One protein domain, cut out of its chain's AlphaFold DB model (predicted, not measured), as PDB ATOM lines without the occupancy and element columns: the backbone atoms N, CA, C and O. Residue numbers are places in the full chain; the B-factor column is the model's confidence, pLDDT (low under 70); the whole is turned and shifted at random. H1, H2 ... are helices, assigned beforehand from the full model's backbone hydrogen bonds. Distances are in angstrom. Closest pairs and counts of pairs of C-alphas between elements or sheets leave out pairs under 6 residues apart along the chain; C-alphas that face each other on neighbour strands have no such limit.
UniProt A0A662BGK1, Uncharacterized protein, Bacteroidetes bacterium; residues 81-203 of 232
ATOM      1  N   LYS A  81     122.226 158.793 121.066       86.69
ATOM      2  CA  LYS A  81     122.055 157.369 120.749       86.69
ATOM      3  C   LYS A  81     123.121 156.834 119.799       86.69
ATOM      4  O   LYS A  81     123.582 155.716 119.993       86.69
ATOM      5  N   LYS A  82     123.501 157.597 118.771       88.00
ATOM      6  CA  LYS A  82     124.571 157.201 117.846       88.00
ATOM      7  C   LYS A  82     125.891 157.014 118.589       88.00
ATOM      8  O   LYS A  82     126.536 155.993 118.392       88.00
ATOM      9  N   ILE A  83     126.253 157.954 119.467       88.88
ATOM     10  CA  ILE A  83     127.465 157.852 120.289       88.88
ATOM     11  C   ILE A  83     127.453 156.568 121.115       88.88
ATOM     12  O   ILE A  83     128.395 155.792 121.009       88.88
ATOM     13  N   ASP A  84     126.391 156.324 121.881       88.75
ATOM     14  CA  ASP A  84     126.275 155.152 122.762       88.75
ATOM     15  C   ASP A  84     126.438 153.828 121.985       88.75
ATOM     16  O   ASP A  84     127.189 152.925 122.368       88.75
ATOM     17  N   MET A  85     125.803 153.745 120.812       89.81
ATOM     18  CA  MET A  85     125.892 152.574 119.940       89.81
ATOM     19  C   MET A  85     127.292 152.396 119.344       89.81
ATOM     20  O   MET A  85     127.822 151.285 119.342       89.81
ATOM     21  N   TYR A  86     127.900 153.472 118.843       92.31
ATOM     22  CA  TYR A  86     129.226 153.412 118.227       92.31
ATOM     23  C   TYR A  86     130.326 153.154 119.258       92.31
ATOM     24  O   TYR A  86     131.246 152.394 118.968       92.31
ATOM     25  N   GLN A  87     130.208 153.705 120.469       90.62
ATOM     26  CA  GLN A  87     131.099 153.392 121.588       90.62
ATOM     27  C   GLN A  87     131.051 151.904 121.921       90.62
ATOM     28  O   GLN A  87     132.096 151.265 121.953       90.62
ATOM     29  N   THR A  88     129.853 151.326 122.041       91.62
ATOM     30  CA  THR A  88     129.703 149.886 122.302       91.62
ATOM     31  C   THR A  88     130.354 149.029 121.205       91.62
ATOM     32  O   THR A  88     130.979 148.011 121.495       91.62
ATOM     33  N   ILE A  89     130.227 149.425 119.932       92.31
ATOM     34  CA  ILE A  89     130.882 148.727 118.811       92.31
ATOM     35  C   ILE A  89     132.405 148.814 118.935       92.31
ATOM     36  O   ILE A  89     133.085 147.798 118.813       92.31
ATOM     37  N   LEU A  90     132.940 150.011 119.184       92.44
ATOM     38  CA  LEU A  90     134.381 150.224 119.308       92.44
ATOM     39  C   LEU A  90     134.967 149.499 120.518       92.44
ATOM     40  O   LEU A  90     136.030 148.910 120.390       92.44
ATOM     41  N   GLU A  91     134.273 149.468 121.653       91.38
ATOM     42  CA  GLU A  91     134.692 148.706 122.835       91.38
ATOM     43  C   GLU A  91     134.838 147.213 122.528       91.38
ATOM     44  O   GLU A  91     135.830 146.596 122.917       91.38
ATOM     45  N   LEU A  92     133.886 146.633 121.789       89.94
ATOM     46  CA  LEU A  92     133.990 145.243 121.349       89.94
ATOM     47  C   LEU A  92     135.177 145.043 120.408       89.94
ATOM     48  O   LEU A  92     135.909 144.071 120.565       89.94
ATOM     49  N   ILE A  93     135.385 145.953 119.453       90.25
ATOM     50  CA  ILE A  93     136.481 145.812 118.492       90.25
ATOM     51  C   ILE A  93     137.848 146.000 119.159       90.25
ATOM     52  O   ILE A  93     138.756 145.221 118.885       90.25
ATOM     53  N   PHE A  94     137.998 146.974 120.057       88.69
ATOM     54  CA  PHE A  94     139.239 147.189 120.800       88.69
ATOM     55  C   PHE A  94     139.556 146.026 121.723       88.69
ATOM     56  O   PHE A  94     140.709 145.627 121.806       88.69
ATOM     57  N   LYS A  95     138.544 145.405 122.339       88.19
ATOM     58  CA  LYS A  95     138.753 144.183 123.118       88.19
ATOM     59  C   LYS A  95     139.378 143.065 122.268       88.19
ATOM     60  O   LYS A  95     140.315 142.432 122.740       88.19
ATOM     61  N   MET A  96     138.900 142.883 121.030       86.62
ATOM     62  CA  MET A  96     139.469 141.919 120.071       86.62
ATOM     63  C   MET A  96     140.875 142.310 119.580       86.62
ATOM     64  O   MET A  96     141.652 141.448 119.174       86.62
ATOM     65  N   ASP A  97     141.187 143.608 119.530       86.75
ATOM     66  CA  ASP A  97     142.517 144.094 119.139       86.75
ATOM     67  C   ASP A  97     143.537 143.881 120.268       86.75
ATOM     68  O   ASP A  97     144.653 143.417 120.031       86.75
ATOM     69  N   ASP A  98     143.127 144.154 121.510       83.19
ATOM     70  CA  ASP A  98     143.957 144.053 122.711       83.19
ATOM     71  C   ASP A  98     144.325 142.603 123.054       83.19
ATOM     72  O   ASP A  98     145.457 142.326 123.464       83.19
ATOM     73  N   ASP A  99     143.380 141.669 122.916       78.81
ATOM     74  CA  ASP A  99     143.628 140.252 123.196       78.81
ATOM     75  C   ASP A  99     144.254 139.497 122.013       78.81
ATOM     76  O   ASP A  99     144.799 138.407 122.208       78.81
ATOM     77  N   ASN A 100     144.236 140.094 120.812       75.06
ATOM     78  CA  ASN A 100     144.701 139.519 119.548       75.06
ATOM     79  C   ASN A 100     144.085 138.132 119.250       75.06
ATOM     80  O   ASN A 100     144.649 137.334 118.493       75.06
ATOM     81  N   ILE A 101     142.935 137.821 119.862       77.19
ATOM     82  CA  ILE A 101     142.204 136.560 119.724       77.19
ATOM     83  C   ILE A 101     140.792 136.904 119.266       77.19
ATOM     84  O   ILE A 101     139.902 137.170 120.060       77.19
ATOM     85  N   ILE A 102     140.554 136.812 117.960       83.31
ATOM     86  CA  ILE A 102     139.223 137.066 117.407       83.31
ATOM     87  C   ILE A 102     138.388 135.786 117.474       83.31
ATOM     88  O   ILE A 102     138.531 134.885 116.638       83.31
ATOM     89  N   ASN A 103     137.493 135.700 118.458       84.75
ATOM     90  CA  ASN A 103     136.585 134.564 118.588       84.75
ATOM     91  C   ASN A 103     135.301 134.755 117.780       84.75
ATOM     92  O   ASN A 103     134.829 135.863 117.531       84.75
ATOM     93  N   LYS A 104     134.661 133.637 117.427       84.25
ATOM     94  CA  LYS A 104     133.381 133.648 116.706       84.25
ATOM     95  C   LYS A 104     132.287 134.413 117.463       84.25
ATOM     96  O   LYS A 104     131.525 135.142 116.840       84.25
ATOM     97  N   GLU A 105     132.228 134.265 118.785       86.56
ATOM     98  CA  GLU A 105     131.259 134.968 119.640       86.56
ATOM     99  C   GLU A 105     131.460 136.491 119.601       86.56
ATOM    100  O   GLU A 105     130.491 137.246 119.629       86.56
ATOM    101  N   GLU A 106     132.705 136.951 119.475       86.25
ATOM    102  CA  GLU A 106     133.038 138.376 119.401       86.25
ATOM    103  C   GLU A 106     132.693 138.947 118.027       86.25
ATOM    104  O   GLU A 106     132.079 140.011 117.949       86.25
ATOM    105  N   ILE A 107     132.960 138.194 116.953       86.19
ATOM    106  CA  ILE A 107     132.516 138.549 115.596       86.19
ATOM    107  C   ILE A 107     130.985 138.658 115.538       86.19
ATOM    108  O   ILE A 107     130.460 139.620 114.979       86.19
ATOM    109  N   GLU A 108     130.259 137.699 116.122       87.00
ATOM    110  CA  GLU A 108     128.793 137.743 116.204       87.00
ATOM    111  C   GLU A 108     128.309 138.923 117.065       87.00
ATOM    112  O   GLU A 108     127.321 139.577 116.726       87.00
ATOM    113  N   GLY A 109     129.015 139.246 118.152       88.88
ATOM    114  CA  GLY A 109     128.748 140.424 118.977       88.88
ATOM    115  C   GLY A 109     128.865 141.730 118.190       88.88
ATOM    116  O   GLY A 109     127.943 142.550 118.216       88.88
ATOM    117  N   VAL A 110     129.960 141.896 117.443       90.00
ATOM    118  CA  VAL A 110     130.197 143.056 116.570       90.00
ATOM    119  C   VAL A 110     129.143 143.127 115.464       90.00
ATOM    120  O   VAL A 110     128.565 144.191 115.250       90.00
ATOM    121  N   GLU A 111     128.825 142.009 114.804       87.38
ATOM    122  CA  GLU A 111     127.777 141.949 113.777       87.38
ATOM    123  C   GLU A 111     126.418 142.400 114.319       87.38
ATOM    124  O   GLU A 111     125.756 143.233 113.699       87.38
ATOM    125  N   ASN A 112     126.003 141.877 115.474       87.81
ATOM    126  CA  ASN A 112     124.716 142.223 116.069       87.81
ATOM    127  C   ASN A 112     124.642 143.718 116.396       87.81
ATOM    128  O   ASN A 112     123.643 144.372 116.092       87.81
ATOM    129  N   LYS A 113     125.718 144.281 116.960       90.25
ATOM    130  CA  LYS A 113     125.779 145.707 117.300       90.25
ATOM    131  C   LYS A 113     125.809 146.605 116.071       90.25
ATOM    132  O   LYS A 113     125.123 147.624 116.044       90.25
ATOM    133  N   ILE A 114     126.515 146.195 115.022       89.94
ATOM    134  CA  ILE A 114     126.472 146.857 113.718       89.94
ATOM    135  C   ILE A 114     125.065 146.786 113.107       89.94
ATOM    136  O   ILE A 114     124.586 147.779 112.562       89.94
ATOM    137  N   GLY A 115     124.373 145.650 113.233       82.38
ATOM    138  CA  GLY A 115     122.991 145.487 112.779       82.38
ATOM    139  C   GLY A 115     122.019 146.434 113.486       82.38
ATOM    140  O   GLY A 115     121.145 147.016 112.841       82.38
ATOM    141  N   GLU A 116     122.200 146.651 114.791       87.31
ATOM    142  CA  GLU A 116     121.474 147.681 115.541       87.31
ATOM    143  C   GLU A 116     121.827 149.086 115.013       87.31
ATOM    144  O   GLU A 116     120.933 149.876 114.695       87.31
ATOM    145  N   ALA A 117     123.121 149.393 114.863       87.75
ATOM    146  CA  ALA A 117     123.617 150.696 114.414       87.75
ATOM    147  C   ALA A 117     123.178 151.066 112.991       87.75
ATOM    148  O   ALA A 117     122.935 152.241 112.710       87.75
ATOM    149  N   ALA A 118     122.975 150.084 112.110       83.94
ATOM    150  CA  ALA A 118     122.503 150.305 110.746       83.94
ATOM    151  C   ALA A 118     121.105 150.952 110.666       83.94
ATOM    152  O   ALA A 118     120.735 151.482 109.620       83.94
ATOM    153  N   MET A 119     120.330 150.955 111.758       82.06
ATOM    154  CA  MET A 119     119.043 151.660 111.817       82.06
ATOM    155  C   MET A 119     119.182 153.184 111.942       82.06
ATOM    156  O   MET A 119     118.229 153.905 111.642       82.06
ATOM    157  N   VAL A 120     120.329 153.670 112.424       84.06
ATOM    158  CA  VAL A 120     120.576 155.098 112.699       84.06
ATOM    159  C   VAL A 120     121.750 155.673 111.905       84.06
ATOM    160  O   VAL A 120     121.795 156.886 111.696       84.06
ATOM    161  N   ALA A 121     122.679 154.826 111.462       85.19
ATOM    162  CA  ALA A 121     123.854 155.205 110.689       85.19
ATOM    163  C   ALA A 121     123.508 155.671 109.264       85.19
ATOM    164  O   ALA A 121     122.491 155.284 108.683       85.19
ATOM    165  N   SER A 122     124.373 156.508 108.691       86.06
ATOM    166  CA  SER A 122     124.325 156.871 107.272       86.06
ATOM    167  C   SER A 122     124.585 155.668 106.362       86.06
ATOM    168  O   SER A 122     125.185 154.669 106.759       86.06
ATOM    169  N   SER A 123     124.167 155.776 105.098       83.62
ATOM    170  CA  SER A 123     124.418 154.744 104.084       83.62
ATOM    171  C   SER A 123     125.902 154.433 103.901       83.62
ATOM    172  O   SER A 123     126.259 153.284 103.636       83.62
ATOM    173  N   ASP A 124     126.754 155.443 104.051       87.00
ATOM    174  CA  ASP A 124     128.189 155.318 103.832       87.00
ATOM    175  C   ASP A 124     128.824 154.517 104.971       87.00
ATOM    176  O   ASP A 124     129.478 153.503 104.710       87.00
ATOM    177  N   LEU A 125     128.507 154.853 106.228       89.31
ATOM    178  CA  LEU A 125     128.966 154.089 107.390       89.31
ATOM    179  C   LEU A 125     128.427 152.650 107.390       89.31
ATOM    180  O   LEU A 125     129.171 151.716 107.680       89.31
ATOM    181  N   VAL A 126     127.165 152.439 107.003       88.25
ATOM    182  CA  VAL A 126     126.598 151.083 106.873       88.25
ATOM    183  C   VAL A 126     127.370 150.252 105.849       88.25
ATOM    184  O   VAL A 126     127.602 149.064 106.075       88.25
ATOM    185  N   SER A 127     127.806 150.855 104.742       88.06
ATOM    186  CA  SER A 127     128.602 150.147 103.736       88.06
ATOM    187  C   SER A 127     129.985 149.745 104.253       88.06
ATOM    188  O   SER A 127     130.411 148.611 104.033       88.06
ATOM    189  N   VAL A 128     130.635 150.634 105.010       90.88
ATOM    190  CA  VAL A 128     131.924 150.380 105.670       90.88
ATOM    191  C   VAL A 128     131.779 149.251 106.683       90.88
ATOM    192  O   VAL A 128     132.531 148.280 106.636       90.88
ATOM    193  N   PHE A 129     130.759 149.318 107.540       90.81
ATOM    194  CA  PHE A 129     130.461 148.262 108.502       90.81
ATOM    195  C   PHE A 129     130.166 146.916 107.837       90.81
ATOM    196  O   PHE A 129     130.645 145.885 108.303       90.81
ATOM    197  N   SER A 130     129.409 146.906 106.740       87.94
ATOM    198  CA  SER A 130     129.098 145.677 106.008       87.94
ATOM    199  C   SER A 130     130.368 145.006 105.484       87.94
ATOM    200  O   SER A 130     130.570 143.810 105.701       87.94
ATOM    201  N   GLN A 131     131.243 145.767 104.822       90.94
ATOM    202  CA  GLN A 131     132.501 145.227 104.311       90.94
ATOM    203  C   GLN A 131     133.420 144.776 105.459       90.94
ATOM    204  O   GLN A 131     134.004 143.693 105.378       90.94
ATOM    205  N   PHE A 132     133.486 145.545 106.548       92.00
ATOM    206  CA  PHE A 132     134.260 145.206 107.743       92.00
ATOM    207  C   PHE A 132     133.809 143.885 108.383       92.00
ATOM    208  O   PHE A 132     134.633 143.015 108.655       92.00
ATOM    209  N   VAL A 133     132.499 143.670 108.555       88.19
ATOM    210  CA  VAL A 133     131.954 142.412 109.100       88.19
ATOM    211  C   VAL A 133     132.265 141.228 108.185       88.19
ATOM    212  O   VAL A 133     132.624 140.154 108.670       88.19
ATOM    213  N   ILE A 134     132.164 141.399 106.864       87.19
ATOM    214  CA  ILE A 134     132.533 140.352 105.898       87.19
ATOM    215  C   ILE A 134     134.016 139.995 106.045       87.19
ATOM    216  O   ILE A 134     134.364 138.816 106.121       87.19
ATOM    217  N   GLN A 135     134.888 141.000 106.125       89.38
ATOM    218  CA  GLN A 135     136.329 140.802 106.286       89.38
ATOM    219  C   GLN A 135     136.660 140.101 107.605       89.38
ATOM    220  O   GLN A 135     137.413 139.126 107.598       89.38
ATOM    221  N   LEU A 136     136.037 140.519 108.708       87.88
ATOM    222  CA  LEU A 136     136.170 139.862 110.007       87.88
ATOM    223  C   LEU A 136     135.745 138.393 109.953       87.88
ATOM    224  O   LEU A 136     136.474 137.527 110.427       87.88
ATOM    225  N   LYS A 137     134.602 138.088 109.332       85.00
ATOM    226  CA  LYS A 137     134.085 136.715 109.229       85.00
ATOM    227  C   LYS A 137     134.955 135.797 108.377       85.00
ATOM    228  O   LYS A 137     135.076 134.617 108.698       85.00
ATOM    229  N   ILE A 138     135.499 136.301 107.269       86.62
ATOM    230  CA  ILE A 138     136.280 135.485 106.328       86.62
ATOM    231  C   ILE A 138     137.734 135.359 106.790       86.62
ATOM    232  O   ILE A 138     138.310 134.273 106.715       86.62
ATOM    233  N   TYR A 139     138.340 136.461 107.234       87.62
ATOM    234  CA  TYR A 139     139.782 136.537 107.464       87.62
ATOM    235  C   TYR A 139     140.166 136.563 108.938       87.62
ATOM    236  O   TYR A 139     141.280 136.148 109.250       87.62
ATOM    237  N   GLY A 140     139.272 137.001 109.832       86.00
ATOM    238  CA  GLY A 140     139.574 137.114 111.260       86.00
ATOM    239  C   GLY A 140     140.715 138.090 111.531       86.00
ATOM    240  O   GLY A 140     141.581 137.809 112.351       86.00
ATOM    241  N   THR A 141     140.762 139.208 110.801       86.62
ATOM    242  CA  THR A 141     141.819 140.219 110.920       86.62
ATOM    243  C   THR A 141     141.229 141.622 111.002       86.62
ATOM    244  O   THR A 141     140.233 141.920 110.348       86.62
ATOM    245  N   LEU A 142     141.874 142.505 111.768       87.31
ATOM    246  CA  LEU A 142     141.505 143.926 111.872       87.31
ATOM    247  C   LEU A 142     142.322 144.834 110.948       87.31
ATOM    248  O   LEU A 142     141.880 145.925 110.596       87.31
ATOM    249  N   TYR A 143     143.502 144.375 110.528       89.44
ATOM    250  CA  TYR A 143     144.429 145.146 109.708       89.44
ATOM    251  C   TYR A 143     144.907 144.333 108.502       89.44
ATOM    252  O   TYR A 143     145.147 143.128 108.636       89.44
ATOM    253  N   PRO A 144     145.169 144.983 107.353       87.31
ATOM    254  CA  PRO A 144     145.643 144.297 106.149       87.31
ATOM    255  C   PRO A 144     147.017 143.640 106.357       87.31
ATOM    256  O   PRO A 144     147.291 142.580 105.801       87.31
ATOM    257  N   ARG A 145     147.867 144.224 107.216       87.25
ATOM    258  CA  ARG A 145     149.194 143.680 107.571       87.25
ATOM    259  C   ARG A 145     149.140 142.307 108.248       87.25
ATOM    260  O   ARG A 145     150.131 141.585 108.209       87.25
ATOM    261  N   SER A 146     148.008 141.955 108.854       86.19
ATOM    262  CA  SER A 146     147.819 140.677 109.544       86.19
ATOM    263  C   SER A 146     147.380 139.555 108.595       86.19
ATOM    264  O   SER A 146     147.264 138.407 109.017       86.19
ATOM    265  N   MET A 147     147.136 139.859 107.314       86.75
ATOM    266  CA  MET A 147     146.714 138.868 106.328       86.75
ATOM    267  C   MET A 147     147.899 138.080 105.764       86.75
ATOM    268  O   MET A 147     148.926 138.618 105.351       86.75
ATOM    269  N   THR A 148     147.722 136.767 105.656       91.31
ATOM    270  CA  THR A 148     148.644 135.888 104.935       91.31
ATOM    271  C   THR A 148     148.505 136.068 103.421       91.31
ATOM    272  O   THR A 148     147.433 136.398 102.916       91.31
ATOM    273  N   LYS A 149     149.549 135.730 102.651       91.00
ATOM    274  CA  LYS A 149     149.502 135.778 101.173       91.00
ATOM    275  C   LYS A 149     148.305 135.031 100.574       91.00
ATOM    276  O   LYS A 149     147.707 135.494  99.614       91.00
ATOM    277  N   LYS A 150     147.921 133.889 101.159       91.25
ATOM    278  CA  LYS A 150     146.747 133.122 100.711       91.25
ATOM    279  C   LYS A 150     145.442 133.891 100.920       91.25
ATOM    280  O   LYS A 150     144.571 133.838 100.060       91.25
ATOM    281  N   GLN A 151     145.313 134.591 102.047       91.44
ATOM    282  CA  GLN A 151     144.145 135.423 102.333       91.44
ATOM    283  C   GLN A 151     144.097 136.647 101.416       91.44
ATOM    284  O   GLN A 151     143.016 136.990 100.959       91.44
ATOM    285  N   ILE A 152     145.245 137.255 101.096       92.00
ATOM    286  CA  ILE A 152     145.329 138.383 100.154       92.00
ATOM    287  C   ILE A 152     144.851 137.957  98.760       92.00
ATOM    288  O   ILE A 152     143.974 138.600  98.195       92.00
ATOM    289  N   ILE A 153     145.350 136.829  98.239       92.81
ATOM    290  CA  ILE A 153     144.903 136.286  96.944       92.81
ATOM    291  C   ILE A 153     143.390 136.028  96.961       92.81
ATOM    292  O   ILE A 153     142.672 136.449  96.057       92.81
ATOM    293  N   HIS A 154     142.883 135.394  98.024       93.50
ATOM    294  CA  HIS A 154     141.449 135.149  98.170       93.50
ATOM    295  C   HIS A 154     140.635 136.451  98.243       93.50
ATOM    296  O   HIS A 154     139.559 136.525  97.662       93.50
ATOM    297  N   PHE A 155     141.133 137.476  98.938       92.00
ATOM    298  CA  PHE A 155     140.493 138.788  99.034       92.00
ATOM    299  C   PHE A 155     140.335 139.434  97.667       92.00
ATOM    300  O   PHE A 155     139.229 139.839  97.307       92.00
ATOM    301  N   VAL A 156     141.427 139.474  96.905       92.00
ATOM    302  CA  VAL A 156     141.452 140.019  95.549       92.00
ATOM    303  C   VAL A 156     140.448 139.278  94.665       92.00
ATOM    304  O   VAL A 156     139.589 139.903  94.046       92.00
ATOM    305  N   ASP A 157     140.483 137.945  94.667       91.50
ATOM    306  CA  ASP A 157     139.561 137.121  93.880       91.50
ATOM    307  C   ASP A 157     138.094 137.294  94.296       91.50
ATOM    308  O   ASP A 157     137.203 137.296  93.443       91.50
ATOM    309  N   TYR A 158     137.826 137.405  95.599       89.06
ATOM    310  CA  TYR A 158     136.479 137.527  96.149       89.06
ATOM    311  C   TYR A 158     135.857 138.878  95.794       89.06
ATOM    312  O   TYR A 158     134.776 138.908  95.212       89.06
ATOM    313  N   PHE A 159     136.539 139.989  96.081       88.56
ATOM    314  CA  PHE A 159     135.992 141.329  95.848       88.56
ATOM    315  C   PHE A 159     136.003 141.740  94.368       88.56
ATOM    316  O   PHE A 159     135.149 142.521  93.962       88.56
ATOM    317  N   ASN A 160     136.869 141.154  93.529       89.50
ATOM    318  CA  ASN A 160     136.747 141.298  92.073       89.50
ATOM    319  C   ASN A 160     135.505 140.584  91.510       89.50
ATOM    320  O   ASN A 160     134.942 141.032  90.512       89.50
ATOM    321  N   LYS A 161     135.066 139.476  92.126       88.44
ATOM    322  CA  LYS A 161     133.827 138.768  91.745       88.44
ATOM    323  C   LYS A 161     132.577 139.381  92.370       88.44
ATOM    324  O   LYS A 161     131.511 139.275  91.772       88.44
ATOM    325  N   HIS A 162     132.726 139.981  93.545       84.81
ATOM    326  CA  HIS A 162     131.650 140.528  94.362       84.81
ATOM    327  C   HIS A 162     131.867 142.013  94.662       84.81
ATOM    328  O   HIS A 162     131.973 142.432  95.821       84.81
ATOM    329  N   ASN A 163     131.968 142.820  93.607       83.31
ATOM    330  CA  ASN A 163     132.208 144.255  93.739       83.31
ATOM    331  C   ASN A 163     131.056 144.987  94.454       83.31
ATOM    332  O   ASN A 163     131.260 146.065  95.005       83.31
ATOM    333  N   GLU A 164     129.866 144.383  94.510       79.62
ATOM    334  CA  GLU A 164     128.691 144.893  95.212       79.62
ATOM    335  C   GLU A 164     128.865 144.984  96.734       79.62
ATOM    336  O   GLU A 164     128.129 145.730  97.380       79.62
ATOM    337  N   TYR A 165     129.819 144.243  97.311       81.44
ATOM    338  CA  TYR A 165     130.119 144.272  98.746       81.44
ATOM    339  C   TYR A 165     131.247 145.240  99.118       81.44
ATOM    340  O   TYR A 165     131.584 145.344 100.300       81.44
ATOM    341  N   LEU A 166     131.839 145.941  98.145       85.31
ATOM    342  CA  LEU A 166     132.786 147.015  98.432       85.31
ATOM    343  C   LEU A 166     132.052 148.211  99.044       85.31
ATOM    344  O   LEU A 166     130.980 148.616  98.586       85.31
ATOM    345  N   ALA A 167     132.647 148.783 100.086       86.44
ATOM    346  CA  ALA A 167     132.147 149.979 100.733       86.44
ATOM    347  C   ALA A 167     132.078 151.139  99.732       86.44
ATOM    348  O   ALA A 167     132.892 151.259  98.813       86.44
ATOM    349  N   LEU A 168     131.103 152.029  99.927       82.00
ATOM    350  CA  LEU A 168     130.837 153.112  98.978       82.00
ATOM    351  C   LEU A 168     132.004 154.107  98.891       82.00
ATOM    352  O   LEU A 168     132.136 154.772  97.866       82.00
ATOM    353  N   ILE A 169     132.861 154.158  99.917       80.25
ATOM    354  CA  ILE A 169     134.080 154.977  99.956       80.25
ATOM    355  C   ILE A 169     135.089 154.616  98.851       80.25
ATOM    356  O   ILE A 169     135.948 155.426  98.522       80.25
ATOM    357  N   TYR A 170     134.970 153.427  98.252       82.44
ATOM    358  CA  TYR A 170     135.869 152.934  97.204       82.44
ATOM    359  C   TYR A 170     135.262 152.964  95.802       82.44
ATOM    360  O   TYR A 170     135.862 152.440  94.866       82.44
ATOM    361  N   LYS A 171     134.084 153.575  95.622       73.88
ATOM    362  CA  LYS A 171     133.417 153.660  94.309       73.88
ATOM    363  C   LYS A 171     134.270 154.304  93.218       73.88
ATOM    364  O   LYS A 171     134.078 153.978  92.051       73.88
ATOM    365  N   ASP A 172     135.164 155.207  93.607       74.69
ATOM    366  CA  ASP A 172     135.990 155.990  92.688       74.69
ATOM    367  C   ASP A 172     137.385 155.379  92.454       74.69
ATOM    368  O   ASP A 172     138.172 155.937  91.690       74.69
ATOM    369  N   LEU A 173     137.711 154.247  93.094       78.50
ATOM    370  CA  LEU A 173     138.996 153.565  92.911       78.50
ATOM    371  C   LEU A 173     138.995 152.629  91.686       78.50
ATOM    372  O   LEU A 173     137.955 152.135  91.240       78.50
ATOM    373  N   GLU A 174     140.185 152.390  91.121       75.19
ATOM    374  CA  GLU A 174     140.370 151.595  89.900       75.19
ATOM    375  C   GLU A 174     140.169 150.089  90.132       75.19
ATOM    376  O   GLU A 174     140.947 149.438  90.827       75.19
ATOM    377  N   THR A 175     139.166 149.506  89.469       73.06
ATOM    378  CA  THR A 175     138.992 148.046  89.383       73.06
ATOM    379  C   THR A 175     139.629 147.510  88.094       73.06
ATOM    380  O   THR A 175     139.498 148.146  87.043       73.06
ATOM    381  N   PRO A 176     140.294 146.337  88.119       80.38
ATOM    382  CA  PRO A 176     140.267 145.309  89.168       80.38
ATOM    383  C   PRO A 176     141.265 145.533  90.321       80.38
ATOM    384  O   PRO A 176     142.323 146.123  90.143       80.38
ATOM    385  N   ILE A 177     140.934 144.994  91.498       88.06
ATOM    386  CA  ILE A 177     141.820 144.947  92.670       88.06
ATOM    387  C   ILE A 177     142.994 144.015  92.347       88.06
ATOM    388  O   ILE A 177     142.784 142.938  91.785       88.06
ATOM    389  N   GLU A 178     144.210 144.390  92.736       90.50
ATOM    390  CA  GLU A 178     145.415 143.573  92.579       90.50
ATOM    391  C   GLU A 178     146.037 143.243  93.944       90.50
ATOM    392  O   GLU A 178     145.797 143.924  94.942       90.50
ATOM    393  N   GLU A 179     146.897 142.219  94.010       86.94
ATOM    394  CA  GLU A 179     147.620 141.873  95.248       86.94
ATOM    395  C   GLU A 179     148.482 143.029  95.781       86.94
ATOM    396  O   GLU A 179     148.724 143.109  96.981       86.94
ATOM    397  N   GLY A 180     148.952 143.925  94.905       86.19
ATOM    398  CA  GLY A 180     149.732 145.102  95.296       86.19
ATOM    399  C   GLY A 180     148.892 146.248  95.865       86.19
ATOM    400  O   GLY A 180     149.422 147.056  96.621       86.19
ATOM    401  N   THR A 181     147.599 146.303  95.531       87.31
ATOM    402  CA  THR A 181     146.683 147.401  95.883       87.31
ATOM    403  C   THR A 181     145.588 146.976  96.861       87.31
ATOM    404  O   THR A 181     144.812 147.812  97.313       87.31
ATOM    405  N   PHE A 182     145.533 145.701  97.268       88.94
ATOM    406  CA  PHE A 182     144.480 145.175  98.150       88.94
ATOM    407  C   PHE A 182     144.310 145.974  99.452       88.94
ATOM    408  O   PHE A 182     143.193 146.104  99.950       88.94
ATOM    409  N   SER A 183     145.404 146.512 100.002       87.62
ATOM    410  CA  SER A 183     145.391 147.281 101.248       87.62
ATOM    411  C   SER A 183     144.609 148.584 101.130       87.62
ATOM    412  O   SER A 183     144.127 149.077 102.142       87.62
ATOM    413  N   GLU A 184     144.471 149.131  99.921       88.50
ATOM    414  CA  GLU A 184     143.679 150.338  99.656       88.50
ATOM    415  C   GLU A 184     142.174 150.057  99.740       88.50
ATOM    416  O   GLU A 184     141.404 150.940 100.095       88.50
ATOM    417  N   TYR A 185     141.774 148.809  99.475       88.44
ATOM    418  CA  TYR A 185     140.388 148.335  99.510       88.44
ATOM    419  C   TYR A 185     140.011 147.647 100.825       88.44
ATOM    420  O   TYR A 185     138.855 147.259 101.019       88.44
ATOM    421  N   TYR A 186     140.980 147.417 101.709       90.44
ATOM    422  CA  TYR A 186     140.756 146.768 102.991       90.44
ATOM    423  C   TYR A 186     140.216 147.781 104.004       90.44
ATOM    424  O   TYR A 186     140.818 148.835 104.192       90.44
ATOM    425  N   ILE A 187     139.129 147.444 104.709       91.25
ATOM    426  CA  ILE A 187     138.578 148.308 105.757       91.25
ATOM    427  C   ILE A 187     139.285 147.949 107.061       91.25
ATOM    428  O   ILE A 187     138.993 146.925 107.678       91.25
ATOM    429  N   SER A 188     140.245 148.776 107.473       91.44
ATOM    430  CA  SER A 188     140.886 148.620 108.776       91.44
ATOM    431  C   SER A 188     140.023 149.190 109.903       91.44
ATOM    432  O   SER A 188     139.064 149.934 109.671       91.44
ATOM    433  N   LEU A 189     140.410 148.898 111.145       89.19
ATOM    434  CA  LEU A 189     139.855 149.567 112.322       89.19
ATOM    435  C   LEU A 189     139.939 151.102 112.210       89.19
ATOM    436  O   LEU A 189     138.974 151.793 112.531       89.19
ATOM    437  N   ASP A 190     141.036 151.638 111.672       87.00
ATOM    438  CA  ASP A 190     141.195 153.083 111.469       87.00
ATOM    439  C   ASP A 190     140.139 153.637 110.503       87.00
ATOM    440  O   ASP A 190     139.555 154.693 110.754       87.00
ATOM    441  N   ASN A 191     139.834 152.904 109.424       88.69
ATOM    442  CA  ASN A 191     138.778 153.292 108.488       88.69
ATOM    443  C   ASN A 191     137.398 153.283 109.154       88.69
ATOM    444  O   ASN A 191     136.591 154.179 108.898       88.69
ATOM    445  N   VAL A 192     137.126 152.306 110.026       90.00
ATOM    446  CA  VAL A 192     135.874 152.237 110.796       90.00
ATOM    447  C   VAL A 192     135.746 153.438 111.735       90.00
ATOM    448  O   VAL A 192     134.720 154.117 111.717       90.00
ATOM    449  N   VAL A 193     136.790 153.745 112.511       88.31
ATOM    450  CA  VAL A 193     136.809 154.889 113.439       88.31
ATOM    451  C   VAL A 193     136.622 156.208 112.687       88.31
ATOM    452  O   VAL A 193     135.822 157.050 113.100       88.31
ATOM    453  N   GLN A 194     137.316 156.381 111.561       87.38
ATOM    454  CA  GLN A 194     137.193 157.579 110.734       87.38
ATOM    455  C   GLN A 194     135.781 157.720 110.141       87.38
ATOM    456  O   GLN A 194     135.206 158.804 110.186       87.38
ATOM    457  N   SER A 195     135.176 156.625 109.678       87.94
ATOM    458  CA  SER A 195     133.809 156.643 109.134       87.94
ATOM    459  C   SER A 195     132.761 156.947 110.213       87.94
ATOM    460  O   SER A 195     131.791 157.658 109.958       87.94
ATOM    461  N   ILE A 196     132.961 156.454 111.441       89.38
ATOM    462  CA  ILE A 196     132.131 156.809 112.603       89.38
ATOM    463  C   ILE A 196     132.232 158.310 112.892       89.38
ATOM    464  O   ILE A 196     131.218 158.972 113.114       89.38
ATOM    465  N   ARG A 197     133.448 158.865 112.868       84.00
ATOM    466  CA  ARG A 197     133.678 160.302 113.058       84.00
ATOM    467  C   ARG A 197     132.954 161.125 111.999       84.00
ATOM    468  O   ARG A 197     132.304 162.106 112.347       84.00
ATOM    469  N   GLU A 198     133.048 160.726 110.738       86.50
ATOM    470  CA  GLU A 198     132.359 161.400 109.640       86.50
ATOM    471  C   GLU A 198     130.838 161.357 109.831       86.50
ATOM    472  O   GLU A 198     130.195 162.404 109.764       86.50
ATOM    473  N   ASP A 199     130.271 160.205 110.205       85.75
ATOM    474  CA  ASP A 199     128.833 160.064 110.489       85.75
ATOM    475  C   ASP A 199     128.349 160.944 111.657       85.75
ATOM    476  O   ASP A 199     127.219 161.445 111.639       85.75
ATOM    477  N   LEU A 200     129.200 161.154 112.665       82.88
ATOM    478  CA  LEU A 200     128.924 162.031 113.806       82.88
ATOM    479  C   LEU A 200     129.135 163.518 113.476       82.88
ATOM    480  O   LEU A 200     128.423 164.364 114.015       82.88
ATOM    481  N   SER A 201     130.067 163.846 112.574       70.12
ATOM    482  CA  SER A 201     130.413 165.226 112.194       70.12
ATOM    483  C   SER A 201     129.317 165.961 111.415       70.12
ATOM    484  O   SER A 201     129.309 167.188 111.368       70.12
ATOM    485  N   VAL A 202     128.358 165.225 110.842       58.84
ATOM    486  CA  VAL A 202     127.200 165.789 110.124       58.84
ATOM    487  C   VAL A 202     126.232 166.526 111.070       58.84
ATOM    488  O   VAL A 202     125.357 167.263 110.616       58.84
ATOM    489  N   VAL A 203     126.380 166.377 112.391       53.97
ATOM    490  CA  VAL A 203     125.597 167.140 113.371       53.97
ATOM    491  C   VAL A 203     126.280 168.489 113.614       53.97
ATOM    492  O   VAL A 203     127.239 168.587 114.374       53.97
TER     493      VAL A 203
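Overview. This is residues 81 to 203 of the 232 residues of an uncharacterized protein of Bacteroidetes bacterium (UniProt A0A662BGK1). What shape does the chain make? Four helices, H1, H2, H3 and H6, stand side by side as an up-and-down bundle, each running against the one before it in the chain, and to one side of it lies a smaller part made of H4, the short H5 and the long unnamed stretch of residues 162 to 181. What is it built of, and how large is it? The printed part has 123 residues with six named helices, H1 to H6 in order along the chain, and no named strand; the class is all helix. It is compact, with a radius of gyration of the C-alphas of 14.1 A, and spans 39 by 33 by 19 A.

Along the chain. Where is the longest helix? H1, residues 81 to 99, begins at C-alpha 81 at (122.055, 157.369, 120.749) and measures 27.6 A from first to last C-alpha. Where are the other helices of the bundle? H2 is residues 104 to 117, 19.8 A long, and H3 is residues 123 to 139, 24.1 A long. H6, residues 189 to 201, is 18.3 A long and ends at C-alpha 201 at (130.413, 165.226, 112.194). What else is helix? H4, residues 149 to 161, is 18.5 A long and begins at C-alpha 149 at (149.502, 135.778, 101.173); H5, residues 182 to 185, is 5.3 A long.

Arrangement. What touches the longest helix? H1 and H2 form a helical hairpin and touch at a shallow tilt of 17 degrees, opposite ways, with the closest C-alphas, those of Ile 89 and Lys 113, 6.1 A apart. H1 also touches H6, at 12 degrees and opposite ways, with the C-alphas of Tyr 86 and Ile 196 closest at 7.2 A. Which other helices of the bundle touch? H2 and H3, also a helical hairpin, touch at Glu 111 and Val 133, whose C-alphas are closest at 6.3 A. H3 touches H6 at a shallow tilt of 16 degrees, with the C-alphas of Leu 125 and Ser 195 closest at 5.7 A. How do the remaining helices stand? H4 is close to H3 but not clearly touching, the closest C-alphas, those of Tyr 139 and Gln 151, being 6.8 A apart. With residues 152 to 156 alone, H4 only just touches H5, with 3 pairs of C-alphas within 8 A, the closest being those of Val 156 and Phe 182 at 6.5 A. What do the backbones show? In H1, H2, H3, H4 and H6 every O i to N i+4 pair is within hydrogen-bond range, and H5 is too short for such a pair.

Size, cuts and confidence. How far does it reach? The two C-alphas farthest apart, those of Lys 150 and Val 203, are 42.0 A apart. Are there cuts or long links? The printed part has no cut, and the link from H4 to H5, 20 residues, is long. Where is confidence low? The mean pLDDT of the printed part is 86.3, and residues 202 to 203 are under 70.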